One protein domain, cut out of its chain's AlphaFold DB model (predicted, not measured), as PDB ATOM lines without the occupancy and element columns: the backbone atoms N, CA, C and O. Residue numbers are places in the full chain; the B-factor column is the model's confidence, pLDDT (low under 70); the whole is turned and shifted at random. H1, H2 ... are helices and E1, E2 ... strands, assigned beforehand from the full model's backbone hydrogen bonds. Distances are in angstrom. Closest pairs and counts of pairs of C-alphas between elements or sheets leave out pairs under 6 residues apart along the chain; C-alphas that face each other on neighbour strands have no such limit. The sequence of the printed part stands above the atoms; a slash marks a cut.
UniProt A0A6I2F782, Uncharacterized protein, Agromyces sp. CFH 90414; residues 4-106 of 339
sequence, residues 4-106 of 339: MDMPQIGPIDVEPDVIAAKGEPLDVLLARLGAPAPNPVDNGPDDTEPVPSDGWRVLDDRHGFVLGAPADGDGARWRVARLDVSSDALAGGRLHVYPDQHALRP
ATOM      1  N   MET A   4    -101.955 -60.108 153.379       80.69
ATOM      2  CA  MET A   4    -101.317 -59.007 154.098       80.69
ATOM      3  C   MET A   4     -99.853 -58.753 153.724       80.69
ATOM      4  O   MET A   4     -99.368 -57.642 153.956       80.69
ATOM      5  N   ASP A   5     -99.169 -59.753 153.162       89.56
ATOM      6  CA  ASP A   5     -97.767 -59.692 152.729       89.56
ATOM      7  C   ASP A   5     -97.611 -59.346 151.244       89.56
ATOM      8  O   ASP A   5     -96.497 -59.114 150.774       89.56
ATOM      9  N   MET A   6     -98.712 -59.298 150.493       92.25
ATOM     10  CA  MET A   6     -98.679 -58.995 149.067       92.25
ATOM     11  C   MET A   6     -98.541 -57.481 148.841       92.25
ATOM     12  O   MET A   6     -99.229 -56.700 149.506       92.25
ATOM     13  N   PRO A   7     -97.661 -57.030 147.927       93.69
ATOM     14  CA  PRO A   7     -97.650 -55.649 147.455       93.69
ATOM     15  C   PRO A   7     -98.997 -55.232 146.857       93.69
ATOM     16  O   PRO A   7     -99.812 -56.072 146.477       93.69
ATOM     17  N   GLN A   8     -99.216 -53.923 146.738       92.69
ATOM     18  CA  GLN A   8    -100.472 -53.389 146.217       92.69
ATOM     19  C   GLN A   8    -100.291 -52.490 145.006       92.69
ATOM     20  O   GLN A   8     -99.429 -51.615 145.002       92.69
ATOM     21  N   ILE A   9    -101.188 -52.630 144.032       90.88
ATOM     22  CA  ILE A   9    -101.362 -51.681 142.931       90.88
ATOM     23  C   ILE A   9    -102.791 -51.147 143.021       90.88
ATOM     24  O   ILE A   9    -103.767 -51.876 142.843       90.88
ATOM     25  N   GLY A  10    -102.928 -49.866 143.369       85.25
ATOM     26  CA  GLY A  10    -104.235 -49.301 143.706       85.25
ATOM     27  C   GLY A  10    -104.864 -50.039 144.907       85.25
ATOM     28  O   GLY A  10    -104.192 -50.156 145.938       85.25
ATOM     29  N   PRO A  11    -106.125 -50.508 144.814       80.19
ATOM     30  CA  PRO A  11    -106.790 -51.272 145.875       80.19
ATOM     31  C   PRO A  11    -106.510 -52.788 145.834       80.19
ATOM     32  O   PRO A  11    -107.084 -53.522 146.635       80.19
ATOM     33  N   ILE A  12    -105.683 -53.267 144.900       88.44
ATOM     34  CA  ILE A  12    -105.529 -54.695 144.594       88.44
ATOM     35  C   ILE A  12    -104.247 -55.215 145.233       88.44
ATOM     36  O   ILE A  12    -103.182 -54.633 145.026       88.44
ATOM     37  N   ASP A  13    -104.355 -56.309 145.984       90.81
ATOM     38  CA  ASP A  13    -103.215 -57.084 146.475       90.81
ATOM     39  C   ASP A  13    -102.731 -58.019 145.354       90.81
ATOM     40  O   ASP A  13    -103.522 -58.797 144.819       90.81
ATOM     41  N   VAL A  14    -101.455 -57.912 144.977       92.94
ATOM     42  CA  VAL A  14    -100.883 -58.574 143.795       92.94
ATOM     43  C   VAL A  14     -99.703 -59.447 144.200       92.94
ATOM     44  O   VAL A  14     -98.847 -59.037 144.985       92.94
ATOM     45  N   GLU A  15     -99.623 -60.651 143.639       93.31
ATOM     46  CA  GLU A  15     -98.513 -61.561 143.911       93.31
ATOM     47  C   GLU A  15     -97.163 -60.993 143.419       93.31
ATOM     48  O   GLU A  15     -97.076 -60.479 142.297       93.31
ATOM     49  N   PRO A  16     -96.076 -61.116 144.207       93.19
ATOM     50  CA  PRO A  16     -94.754 -60.625 143.809       93.19
ATOM     51  C   PRO A  16     -94.248 -61.200 142.480       93.19
ATOM     52  O   PRO A  16     -93.636 -60.477 141.696       93.19
ATOM     53  N   ASP A  17     -94.540 -62.471 142.195       93.75
ATOM     54  CA  ASP A  17     -94.103 -63.130 140.959       93.75
ATOM     55  C   ASP A  17     -94.814 -62.554 139.725       93.75
ATOM     56  O   ASP A  17     -94.200 -62.395 138.668       93.75
ATOM     57  N   VAL A  18     -96.081 -62.145 139.868       93.81
ATOM     58  CA  VAL A  18     -96.829 -61.432 138.818       93.81
ATOM     59  C   VAL A  18     -96.202 -60.060 138.559       93.81
ATOM     60  O   VAL A  18     -96.036 -59.658 137.405       93.81
ATOM     61  N   ILE A  19     -95.790 -59.349 139.610       93.50
ATOM     62  CA  ILE A  19     -95.106 -58.049 139.504       93.50
ATOM     63  C   ILE A  19     -93.732 -58.200 138.832       93.50
ATOM     64  O   ILE A  19     -93.371 -57.384 137.982       93.50
ATOM     65  N   ALA A  20     -92.980 -59.249 139.169       92.38
ATOM     66  CA  ALA A  20     -91.656 -59.515 138.608       92.38
ATOM     67  C   ALA A  20     -91.695 -60.057 137.168       92.38
ATOM     68  O   ALA A  20     -90.704 -59.958 136.442       92.38
ATOM     69  N   ALA A  21     -92.822 -60.634 136.738       92.69
ATOM     70  CA  ALA A  21     -92.973 -61.150 135.387       92.69
ATOM     71  C   ALA A  21     -92.823 -60.037 134.336       92.69
ATOM     72  O   ALA A  21     -93.253 -58.902 134.527       92.69
ATOM     73  N   LYS A  22     -92.267 -60.376 133.168       90.88
ATOM     74  CA  LYS A  22     -92.135 -59.422 132.055       90.88
ATOM     75  C   LYS A  22     -93.495 -58.942 131.522       90.88
ATOM     76  O   LYS A  22     -93.569 -57.853 130.967       90.88
ATOM     77  N   GLY A  23     -94.545 -59.744 131.689       93.00
ATOM     78  CA  GLY A  23     -95.832 -59.546 131.027       93.00
ATOM     79  C   GLY A  23     -95.765 -59.840 129.526       93.00
ATOM     80  O   GLY A  23     -94.760 -60.340 129.012       93.00
ATOM     81  N   GLU A  24     -96.850 -59.538 128.826       94.56
ATOM     82  CA  GLU A  24     -97.017 -59.787 127.394       94.56
ATOM     83  C   GLU A  24     -97.701 -58.595 126.697       94.56
ATOM     84  O   GLU A  24     -98.160 -57.669 127.380       94.56
ATOM     85  N   PRO A  25     -97.727 -58.559 125.353       93.50
ATOM     86  CA  PRO A  25     -98.482 -57.556 124.607       93.50
ATOM     87  C   PRO A  25     -99.975 -57.581 124.967       93.50
ATOM     88  O   PRO A  25    -100.548 -58.652 125.198       93.50
ATOM     89  N   LEU A  26    -100.621 -56.411 125.018       89.00
ATOM     90  CA  LEU A  26    -102.022 -56.303 125.453       89.00
ATOM     91  C   LEU A  26    -102.980 -57.108 124.562       89.00
ATOM     92  O   LEU A  26    -103.883 -57.775 125.058       89.00
ATOM     93  N   ASP A  27    -102.785 -57.058 123.249       88.19
ATOM     94  CA  ASP A  27    -103.589 -57.783 122.265       88.19
ATOM     95  C   ASP A  27    -103.473 -59.306 122.427       88.19
ATOM     96  O   ASP A  27    -104.484 -60.010 122.388       88.19
ATOM     97  N   VAL A  28    -102.264 -59.809 122.689       90.88
ATOM     98  CA  VAL A  28    -102.003 -61.226 122.975       90.88
ATOM     99  C   VAL A  28    -102.700 -61.654 124.266       90.88
ATOM    100  O   VAL A  28    -103.372 -62.691 124.288       90.88
ATOM    101  N   LEU A  29    -102.603 -60.840 125.324       90.56
ATOM    102  CA  LEU A  29    -103.259 -61.119 126.600       90.56
ATOM    103  C   LEU A  29    -104.784 -61.172 126.450       90.56
ATOM    104  O   LEU A  29    -105.417 -62.108 126.934       90.56
ATOM    105  N   LEU A  30    -105.374 -60.197 125.758       88.19
ATOM    106  CA  LEU A  30    -106.819 -60.140 125.533       88.19
ATOM    107  C   LEU A  30    -107.304 -61.320 124.694       88.19
ATOM    108  O   LEU A  30    -108.282 -61.964 125.073       88.19
ATOM    109  N   ALA A  31    -106.578 -61.672 123.628       86.44
ATOM    110  CA  ALA A  31    -106.887 -62.841 122.814       86.44
ATOM    111  C   ALA A  31    -106.869 -64.134 123.647       86.44
ATOM    112  O   ALA A  31    -107.769 -64.964 123.518       86.44
ATOM    113  N   ARG A  32    -105.889 -64.288 124.552       88.50
ATOM    114  CA  ARG A  32    -105.817 -65.437 125.469       88.50
ATOM    115  C   ARG A  32    -106.996 -65.487 126.443       88.50
ATOM    116  O   ARG A  32    -107.460 -66.574 126.771       88.50
ATOM    117  N   LEU A  33    -107.480 -64.330 126.891       86.62
ATOM    118  CA  LEU A  33    -108.633 -64.205 127.791       86.62
ATOM    119  C   LEU A  33    -109.986 -64.244 127.055       86.62
ATOM    120  O   LEU A  33    -111.028 -64.079 127.685       86.62
ATOM    121  N   GLY A  34    -109.990 -64.473 125.735       79.56
ATOM    122  CA  GLY A  34    -111.210 -64.558 124.929       79.56
ATOM    123  C   GLY A  34    -111.885 -63.208 124.672       79.56
ATOM    124  O   GLY A  34    -113.068 -63.169 124.339       79.56
ATOM    125  N   ALA A  35    -111.153 -62.102 124.822       76.56
ATOM    126  CA  ALA A  35    -111.636 -60.754 124.561       76.56
ATOM    127  C   ALA A  35    -111.131 -60.232 123.204       76.56
ATOM    128  O   ALA A  35    -109.994 -60.514 122.815       76.56
ATOM    129  N   PRO A  36    -111.950 -59.461 122.465       68.00
ATOM    130  CA  PRO A  36    -111.488 -58.801 121.253       68.00
ATOM    131  C   PRO A  36    -110.400 -57.770 121.586       68.00
ATOM    132  O   PRO A  36    -110.376 -57.203 122.681       68.00
ATOM    133  N   ALA A  37    -109.509 -57.516 120.624       63.56
ATOM    134  CA  ALA A  37    -108.505 -56.464 120.746       63.56
ATOM    135  C   ALA A  37    -109.185 -55.113 121.058       63.56
ATOM    136  O   ALA A  37    -110.290 -54.856 120.563       63.56
ATOM    137  N   PRO A  38    -108.554 -54.250 121.871       61.56
ATOM    138  CA  PRO A  38    -109.179 -53.015 122.298       61.56
ATOM    139  C   PRO A  38    -109.361 -52.117 121.077       61.56
ATOM    140  O   PRO A  38    -108.428 -51.904 120.301       61.56
ATOM    141  N   ASN A  39    -110.574 -51.599 120.890       54.78
ATOM    142  CA  ASN A  39    -110.814 -50.606 119.855       54.78
ATOM    143  C   ASN A  39    -110.165 -49.292 120.329       54.78
ATOM    144  O   ASN A  39    -110.521 -48.815 121.407       54.78
ATOM    145  N   PRO A  40    -109.247 -48.678 119.563       49.72
ATOM    146  CA  PRO A  40    -108.463 -47.518 120.010       49.72
ATOM    147  C   PRO A  40    -109.287 -46.242 120.288       49.72
ATOM    148  O   PRO A  40    -108.720 -45.226 120.671       49.72
ATOM    149  N   VAL A  41    -110.610 -46.287 120.097       44.38
ATOM    150  CA  VAL A  41    -111.537 -45.145 120.146       44.38
ATOM    151  C   VAL A  41    -112.206 -44.968 121.522       44.38
ATOM    152  O   VAL A  41    -112.823 -43.938 121.752       44.38
ATOM    153  N   ASP A  42    -112.074 -45.929 122.446       47.78
ATOM    154  CA  ASP A  42    -112.724 -45.881 123.777       47.78
ATOM    155  C   ASP A  42    -111.774 -45.429 124.907       47.78
ATOM    156  O   ASP A  42    -112.095 -45.523 126.093       47.78
ATOM    157  N   ASN A  43    -110.591 -44.920 124.549       48.09
ATOM    158  CA  ASN A  43    -109.797 -44.125 125.477       48.09
ATOM    159  C   ASN A  43    -110.556 -42.807 125.654       48.09
ATOM    160  O   ASN A  43    -110.866 -42.146 124.664       48.09
ATOM    161  N   GLY A  44    -110.930 -42.473 126.891       45.28
ATOM    162  CA  GLY A  44    -111.649 -41.241 127.222       45.28
ATOM    163  C   GLY A  44    -110.975 -39.973 126.665       45.28
ATOM    164  O   GLY A  44    -109.898 -40.057 126.080       45.28
ATOM    165  N   PRO A  45    -111.600 -38.791 126.839       42.50
ATOM    166  CA  PRO A  45    -111.210 -37.552 126.157       42.50
ATOM    167  C   PRO A  45    -109.688 -37.338 126.140       42.50
ATOM    168  O   PRO A  45    -109.047 -37.618 127.149       42.50
ATOM    169  N   ASP A  46    -109.193 -36.856 124.991       50.00
ATOM    170  CA  ASP A  46    -107.830 -36.562 124.463       50.00
ATOM    171  C   ASP A  46    -106.630 -36.331 125.427       50.00
ATOM    172  O   ASP A  46    -105.492 -36.254 124.978       50.00
ATOM    173  N   ASP A  47    -106.843 -36.251 126.741       47.78
ATOM    174  CA  ASP A  47    -105.848 -36.038 127.799       47.78
ATOM    175  C   ASP A  47    -105.405 -37.332 128.517       47.78
ATOM    176  O   ASP A  47    -104.678 -37.285 129.515       47.78
ATOM    177  N   THR A  48    -105.826 -38.515 128.054       57.09
ATOM    178  CA  THR A  48    -105.377 -39.780 128.656       57.09
ATOM    179  C   THR A  48    -103.975 -40.154 128.168       57.09
ATOM    180  O   THR A  48    -103.754 -40.477 127.005       57.09
ATOM    181  N   GLU A  49    -103.001 -40.112 129.084       64.81
ATOM    182  CA  GLU A  49    -101.624 -40.586 128.867       64.81
ATOM    183  C   GLU A  49    -101.594 -41.964 128.157       64.81
ATOM    184  O   GLU A  49    -102.420 -42.831 128.464       64.81
ATOM    185  N   PRO A  50    -100.620 -42.217 127.263       69.38
ATOM    186  CA  PRO A  50    -100.638 -43.373 126.372       69.38
ATOM    187  C   PRO A  50    -100.685 -44.710 127.123       69.38
ATOM    188  O   PRO A  50    -100.001 -44.925 128.127       69.38
ATOM    189  N   VAL A  51    -101.500 -45.628 126.606       79.31
ATOM    190  CA  VAL A  51    -101.616 -47.003 127.099       79.31
ATOM    191  C   VAL A  51    -100.372 -47.794 126.658       79.31
ATOM    192  O   VAL A  51    -100.075 -47.804 125.461       79.31
ATOM    193  N   PRO A  52     -99.638 -48.463 127.570       84.50
ATOM    194  CA  PRO A  52     -98.496 -49.298 127.206       84.50
ATOM    195  C   PRO A  52     -98.892 -50.386 126.202       84.50
ATOM    196  O   PRO A  52     -99.917 -51.042 126.379       84.50
ATOM    197  N   SER A  53     -98.080 -50.609 125.167       82.00
ATOM    198  CA  SER A  53     -98.304 -51.703 124.206       82.00
ATOM    199  C   SER A  53     -97.982 -53.078 124.795       82.00
ATOM    200  O   SER A  53     -98.589 -54.076 124.417       82.00
ATOM    201  N   ASP A  54     -97.051 -53.115 125.749       89.56
ATOM    202  CA  ASP A  54     -96.424 -54.322 126.279       89.56
ATOM    203  C   ASP A  54     -96.372 -54.326 127.810       89.56
ATOM    204  O   ASP A  54     -96.563 -53.304 128.469       89.56
ATOM    205  N   GLY A  55     -96.069 -55.494 128.376       92.69
ATOM    206  CA  GLY A  55     -95.848 -55.665 129.814       92.69
ATOM    207  C   GLY A  55     -97.118 -55.914 130.625       92.69
ATOM    208  O   GLY A  55     -97.091 -55.834 131.860       92.69
ATOM    209  N   TRP A  56     -98.215 -56.237 129.937       94.88
ATOM    210  CA  TRP A  56     -99.505 -56.529 130.540       94.88
ATOM    211  C   TRP A  56     -99.543 -57.916 131.161       94.88
ATOM    212  O   TRP A  56     -98.947 -58.869 130.661       94.88
ATOM    213  N   ARG A  57    -100.276 -58.026 132.263       95.25
ATOM    214  CA  ARG A  57    -100.504 -59.273 132.995       95.25
ATOM    215  C   ARG A  57    -101.817 -59.207 133.760       95.25
ATOM    216  O   ARG A  57    -102.312 -58.115 134.034       95.25
ATOM    217  N   VAL A  58    -102.351 -60.368 134.121       94.81
ATOM    218  CA  VAL A  58    -103.488 -60.477 135.044       94.81
ATOM    219  C   VAL A  58    -102.978 -60.226 136.464       94.81
ATOM    220  O   VAL A  58    -102.097 -60.942 136.928       94.81
ATOM    221  N   LEU A  59    -103.499 -59.192 137.120       93.75
ATOM    222  CA  LEU A  59    -103.215 -58.851 138.517       93.75
ATOM    223  C   LEU A  59    -104.162 -59.573 139.484       93.75
ATOM    224  O   LEU A  59    -103.750 -59.919 140.585       93.75
ATOM    225  N   ASP A  60    -105.417 -59.774 139.075       91.38
ATOM    226  CA  ASP A  60    -106.449 -60.495 139.827       91.38
ATOM    227  C   ASP A  60    -107.493 -61.072 138.858       91.38
ATOM    228  O   ASP A  60    -107.777 -60.462 137.823       91.38
ATOM    229  N   ASP A  61    -108.060 -62.232 139.179       88.25
ATOM    230  CA  ASP A  61    -109.089 -62.918 138.381       88.25
ATOM    231  C   ASP A  61    -110.318 -63.356 139.201       88.25
ATOM    232  O   ASP A  61    -111.307 -63.842 138.646       88.25
ATOM    233  N   ARG A  62    -110.309 -63.137 140.522       81.25
ATOM    234  CA  ARG A  62    -111.315 -63.680 141.452       81.25
ATOM    235  C   ARG A  62    -112.715 -63.093 141.279       81.25
ATOM    236  O   ARG A  62    -113.707 -63.776 141.532       81.25
ATOM    237  N   HIS A  63    -112.808 -61.830 140.868       70.94
ATOM    238  CA  HIS A  63    -114.071 -61.095 140.706       70.94
ATOM    239  C   HIS A  63    -114.208 -60.468 139.311       70.94
ATOM    240  O   HIS A  63    -114.898 -59.461 139.127       70.94
ATOM    241  N   GLY A  64    -113.535 -61.074 138.333       80.81
ATOM    242  CA  GLY A  64    -113.285 -60.514 137.010       80.81
ATOM    243  C   GLY A  64    -111.792 -60.292 136.796       80.81
ATOM    244  O   GLY A  64    -111.016 -60.284 137.748       80.81
ATOM    245  N   PHE A  65    -111.394 -60.119 135.537       88.94
ATOM    246  CA  PHE A  65    -109.990 -59.930 135.195       88.94
ATOM    247  C   PHE A  65    -109.593 -58.474 135.395       88.94
ATOM    248  O   PHE A  65    -110.075 -57.578 134.697       88.94
ATOM    249  N   VAL A  66    -108.673 -58.245 136.321       92.25
ATOM    250  CA  VAL A  66    -107.955 -56.983 136.421       92.25
ATOM    251  C   VAL A  66    -106.578 -57.166 135.819       92.25
ATOM    252  O   VAL A  66    -105.827 -58.055 136.208       92.25
ATOM    253  N   LEU A  67    -106.256 -56.329 134.844       93.56
ATOM    254  CA  LEU A  67    -105.005 -56.345 134.108       93.56
ATOM    255  C   LEU A  67    -104.153 -55.148 134.518       93.56
ATOM    256  O   LEU A  67    -104.687 -54.096 134.874       93.56
ATOM    257  N   GLY A  68    -102.834 -55.265 134.396       94.06
ATOM    258  CA  GLY A  68    -101.969 -54.104 134.538       94.06
ATOM    259  C   GLY A  68    -100.612 -54.225 133.870       94.06
ATOM    260  O   GLY A  68    -100.112 -55.324 133.629       94.06
ATOM    261  N   ALA A  69    -100.031 -53.065 133.584       94.88
ATOM    262  CA  ALA A  69     -98.717 -52.909 132.976       94.88
ATOM    263  C   ALA A  69     -97.968 -51.706 133.585       94.88
ATOM    264  O   ALA A  69     -98.604 -50.696 133.890       94.88
ATOM    265  N   PRO A  70     -96.638 -51.782 133.744       94.50
ATOM    266  CA  PRO A  70     -95.776 -50.682 134.120       94.50
ATOM    267  C   PRO A  70     -95.954 -49.530 133.150       94.50
ATOM    268  O   PRO A  70     -95.949 -49.715 131.933       94.50
ATOM    269  N   ALA A  71     -96.131 -48.345 133.707       90.75
ATOM    270  CA  ALA A  71     -96.194 -47.103 132.959       90.75
ATOM    271  C   ALA A  71     -94.812 -46.434 132.853       90.75
ATOM    272  O   ALA A  71     -94.624 -45.536 132.037       90.75
ATOM    273  N   ASP A  72     -93.849 -46.880 133.662       88.62
ATOM    274  CA  ASP A  72     -92.483 -46.381 133.745       88.62
ATOM    275  C   ASP A  72     -91.443 -47.514 133.674       88.62
ATOM    276  O   ASP A  72     -91.750 -48.704 133.772       88.62
ATOM    277  N   GLY A  73     -90.185 -47.136 133.428       85.00
ATOM    278  CA  GLY A  73     -89.083 -48.084 133.236       85.00
ATOM    279  C   GLY A  73     -88.599 -48.763 134.521       85.00
ATOM    280  O   GLY A  73     -87.920 -49.785 134.443       85.00
ATOM    281  N   ASP A  74     -88.929 -48.208 135.686       87.19
ATOM    282  CA  ASP A  74     -88.626 -48.757 137.011       87.19
ATOM    283  C   ASP A  74     -89.787 -49.575 137.605       87.19
ATOM    284  O   ASP A  74     -89.588 -50.282 138.594       87.19
ATOM    285  N   GLY A  75     -90.978 -49.539 136.995       88.06
ATOM    286  CA  GLY A  75     -92.152 -50.275 137.461       88.06
ATOM    287  C   GLY A  75     -92.748 -49.715 138.751       88.06
ATOM    288  O   GLY A  75     -93.452 -50.440 139.465       88.06
ATOM    289  N   ALA A  76     -92.472 -48.450 139.072       91.31
ATOM    290  CA  ALA A  76     -93.041 -47.773 140.228       91.31
ATOM    291  C   ALA A  76     -94.502 -47.357 139.987       91.31
ATOM    292  O   ALA A  76     -95.290 -47.267 140.938       91.31
ATOM    293  N   ARG A  77     -94.893 -47.135 138.729       92.62
ATOM    294  CA  ARG A  77     -96.236 -46.712 138.317       92.62
ATOM    295  C   ARG A  77     -96.838 -47.705 137.340       92.62
ATOM    296  O   ARG A  77     -96.161 -48.272 136.493       92.62
ATOM    297  N   TRP A  78     -98.143 -47.907 137.456       94.00
ATOM    298  CA  TRP A  78     -98.866 -48.945 136.742       94.00
ATOM    299  C   TRP A  78    -100.138 -48.408 136.113       94.00
ATOM    300  O   TRP A  78    -100.937 -47.726 136.759       94.00
ATOM    301  N   ARG A  79    -100.357 -48.778 134.856       92.00
ATOM    302  CA  ARG A  79    -101.672 -48.756 134.227       92.00
ATOM    303  C   ARG A  79    -102.455 -49.973 134.667       92.00
ATOM    304  O   ARG A  79    -101.920 -51.077 134.700       92.00
ATOM    305  N   VAL A  80    -103.723 -49.752 134.986       91.81
ATOM    306  CA  VAL A  80    -104.655 -50.804 135.387       91.81
ATOM    307  C   VAL A  80    -105.851 -50.756 134.452       91.81
ATOM    308  O   VAL A  80    -106.317 -49.679 134.077       91.81
ATOM    309  N   ALA A  81    -106.360 -51.920 134.082       88.88
ATOM    310  CA  ALA A  81    -107.575 -52.049 133.302       88.88
ATOM    311  C   ALA A  81    -108.439 -53.178 133.854       88.88
ATOM    312  O   ALA A  81    -107.929 -54.176 134.354       88.88
ATOM    313  N   ARG A  82    -109.753 -53.035 133.748       88.19
ATOM    314  CA  ARG A  82    -110.709 -54.094 134.049       88.19
ATOM    315  C   ARG A  82    -111.218 -54.675 132.743       88.19
ATOM    316  O   ARG A  82    -111.625 -53.927 131.859       88.19
ATOM    317  N   LEU A  83    -111.205 -55.993 132.634       85.81
ATOM    318  CA  LEU A  83    -111.806 -56.706 131.522       85.81
ATOM    319  C   LEU A  83    -113.107 -57.356 131.995       85.81
ATOM    320  O   LEU A  83    -113.099 -58.315 132.770       85.81
ATOM    321  N   ASP A  84    -114.223 -56.840 131.490       79.44
ATOM    322  CA  ASP A  84    -115.536 -57.440 131.688       79.44
ATOM    323  C   ASP A  84    -115.786 -58.451 130.566       79.44
ATOM    324  O   ASP A  84    -116.074 -58.092 129.420       79.44
ATOM    325  N   VAL A  85    -115.643 -59.733 130.898       70.44
ATOM    326  CA  VAL A  85    -115.921 -60.839 129.976       70.44
ATOM    327  C   VAL A  85    -117.413 -61.154 130.063       70.44
ATOM    328  O   VAL A  85    -117.870 -61.811 130.996       70.44
ATOM    329  N   SER A  86    -118.192 -60.635 129.114       63.25
ATOM    330  CA  SER A  86    -119.600 -61.010 128.975       63.25
ATOM    331  C   SER A  86    -119.710 -62.466 128.518       63.25
ATOM    332  O   SER A  86    -118.988 -62.890 127.617       63.25
ATOM    333  N   SER A  87    -120.653 -63.221 129.087       55.66
ATOM    334  CA  SER A  87    -121.028 -64.552 128.586       55.66
ATOM    335  C   SER A  87    -121.759 -64.496 127.240       55.66
ATOM    336  O   SER A  87    -121.969 -65.527 126.605       55.66
ATOM    337  N   ASP A  88    -122.187 -63.306 126.816       51.62
ATOM    338  CA  ASP A  88    -122.888 -63.095 125.559       51.62
ATOM    339  C   ASP A  88    -121.879 -62.909 124.414       51.62
ATOM    340  O   ASP A  88    -121.232 -61.863 124.292       51.62
ATOM    341  N   ALA A  89    -121.739 -63.940 123.576       48.41
ATOM    342  CA  ALA A  89    -120.764 -64.019 122.483       48.41
ATOM    343  C   ALA A  89    -120.890 -62.881 121.449       48.41
ATOM    344  O   ALA A  89    -119.954 -62.629 120.692       48.41
ATOM    345  N   LEU A  90    -122.032 -62.184 121.419       46.88
ATOM    346  CA  LEU A  90    -122.286 -61.050 120.530       46.88
ATOM    347  C   LEU A  90    -121.839 -59.700 121.110       46.88
ATOM    348  O   LEU A  90    -121.657 -58.752 120.349       46.88
ATOM    349  N   ALA A  91    -121.658 -59.590 122.431       54.72
ATOM    350  CA  ALA A  91    -121.319 -58.325 123.084       54.72
ATOM    351  C   ALA A  91    -119.809 -58.033 123.106       54.72
ATOM    352  O   ALA A  91    -119.429 -56.870 123.243       54.72
ATOM    353  N   GLY A  92    -118.964 -59.062 122.946       56.38
ATOM    354  CA  GLY A  92    -117.513 -58.956 123.109       56.38
ATOM    355  C   GLY A  92    -117.110 -58.584 124.545       56.38
ATOM    356  O   GLY A  92    -117.852 -57.937 125.282       56.38
ATOM    357  N   GLY A  93    -115.925 -59.010 124.986       64.88
ATOM    358  CA  GLY A  93    -115.364 -58.499 126.240       64.88
ATOM    359  C   GLY A  93    -115.087 -56.996 126.127       64.88
ATOM    360  O   GLY A  93    -114.565 -56.553 125.102       64.88
ATOM    361  N   ARG A  94    -115.427 -56.207 127.154       72.62
ATOM    362  CA  ARG A  94    -115.102 -54.771 127.197       72.62
ATOM    363  C   ARG A  94    -113.906 -54.545 128.114       72.62
ATOM    364  O   ARG A  94    -113.947 -54.913 129.285       72.62
ATOM    365  N   LEU A  95    -112.862 -53.915 127.578       79.94
ATOM    366  CA  LEU A  95    -111.733 -53.435 128.364       79.94
ATOM    367  C   LEU A  95    -112.006 -51.999 128.815       79.94
ATOM    368  O   LEU A  95    -112.204 -51.116 127.986       79.94
ATOM    369  N   HIS A  96    -111.979 -51.765 130.119       82.62
ATOM    370  CA  HIS A  96    -112.041 -50.441 130.715       82.62
ATOM    371  C   HIS A  96    -110.688 -50.107 131.344       82.62
ATOM    372  O   HIS A  96    -110.342 -50.632 132.406       82.62
ATOM    373  N   VAL A  97    -109.916 -49.229 130.706       84.06
ATOM    374  CA  VAL A  97    -108.646 -48.736 131.256       84.06
ATOM    375  C   VAL A  97    -108.942 -47.628 132.261       84.06
ATOM    376  O   VAL A  97    -109.684 -46.693 131.965       84.06
ATOM    377  N   TYR A  98    -108.383 -47.727 133.466       82.88
ATOM    378  CA  TYR A  98    -108.511 -46.652 134.443       82.88
ATOM    379  C   TYR A  98    -107.704 -45.428 133.978       82.88
ATOM    380  O   TYR A  98    -106.567 -45.585 133.524       82.88
ATOM    381  N   PRO A  99    -108.266 -44.209 134.091       77.62
ATOM    382  CA  PRO A  99    -107.609 -43.001 133.593       77.62
ATOM    383  C   PRO A  99    -106.328 -42.679 134.371       77.62
ATOM    384  O   PRO A  99    -105.369 -42.165 133.795       77.62
ATOM    385  N   ASP A 100    -106.282 -43.041 135.653       83.12
ATOM    386  CA  ASP A 100    -105.160 -42.765 136.541       83.12
ATOM    387  C   ASP A 100    -104.110 -43.881 136.511       83.12
ATOM    388  O   ASP A 100    -104.409 -45.069 136.374       83.12
ATOM    389  N   GLN A 101    -102.845 -43.499 136.683       88.81
ATOM    390  CA  GLN A 101    -101.790 -44.447 137.022       88.81
ATOM    391  C   GLN A 101    -101.783 -44.728 138.528       88.81
ATOM    392  O   GLN A 101    -101.923 -43.821 139.357       88.81
ATOM    393  N   HIS A 102    -101.504 -45.973 138.893       90.31
ATOM    394  CA  HIS A 102    -101.423 -46.424 140.275       90.31
ATOM    395  C   HIS A 102     -99.973 -46.681 140.682       90.31
ATOM    396  O   HIS A 102     -99.219 -47.305 139.946       90.31
ATOM    397  N   ALA A 103     -99.573 -46.215 141.866       92.19
ATOM    398  CA  ALA A 103     -98.267 -46.563 142.415       92.19
ATOM    399  C   ALA A 103     -98.246 -48.031 142.859       92.19
ATOM    400  O   ALA A 103     -99.216 -48.506 143.463       92.19
ATOM    401  N   LEU A 104     -97.126 -48.711 142.618       93.62
ATOM    402  CA  LEU A 104     -96.799 -49.947 143.313       93.62
ATOM    403  C   LEU A 104     -96.415 -49.603 144.754       93.62
ATOM    404  O   LEU A 104     -95.474 -48.852 145.010       93.62
ATOM    405  N   ARG A 105     -97.162 -50.149 145.708       93.25
ATOM    406  CA  ARG A 105     -96.978 -49.906 147.138       93.25
ATOM    407  C   ARG A 105     -96.499 -51.175 147.842       93.25
ATOM    408  O   ARG A 105     -96.919 -52.272 147.464       93.25
ATOM    409  N   PRO A 106     -95.685 -51.052 148.908       94.25
ATOM    410  CA  PRO A 106     -95.353 -52.183 149.771       94.25
ATOM    411  C   PRO A 106     -96.610 -52.842 150.341       94.25
ATOM    412  O   PRO A 106     -97.667 -52.219 150.386       94.25
TER     413      PRO A 106
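What this domain is: This is residues 4 to 106 of the 339 residues of an uncharacterized protein of Agromyces sp. CFH 90414 (UniProt A0A6I2F782). Little regular structure: a strongly twisted, branched antiparallel sheet, its long strand E3 between E2 and the short E4 and E5, with two short helices grazing it and long loops around. The 103 printed residues hold H1 H2 E1 E2 E3 E4 E5, 38 residues, class mixed; the whole is compact, radius of gyration of the C-alphas 13.3 A, spans 40 by 31 by 22 A.

Where its parts are: H1 is residues 16 to 20, from C-alpha 16 at (-94.754, -60.625, 143.809); H2 26 to 32; E1 57 to 60; E2 65 to 70, 17.0 A; E3 77 to 84, 23.1 A; E4 94 to 97; E5 102 to 105, to C-alpha 105 at (-96.978, -49.906, 147.138).

How they stand to each other: E1 to E4 form a meander, each strand the antiparallel neighbour of the one before: N 59 and O 66 are 2.7 A apart, N 67 and O 81 2.8 A, N 82 and O 96 2.8 A. E5 pairs with E3, N 78 and O 102 at 2.8 A. H1's Val 18 and E1's Leu 59 are their closest C-alphas, 6.9 A. In H1 and H2 every O i to N i+4 pair is within hydrogen-bond range.

The domain as a whole: The printed part has no cut. H2 to E1 is a long link, 24 residues. Residues 36 to 50 and 86 to 93 are under pLDDT 70.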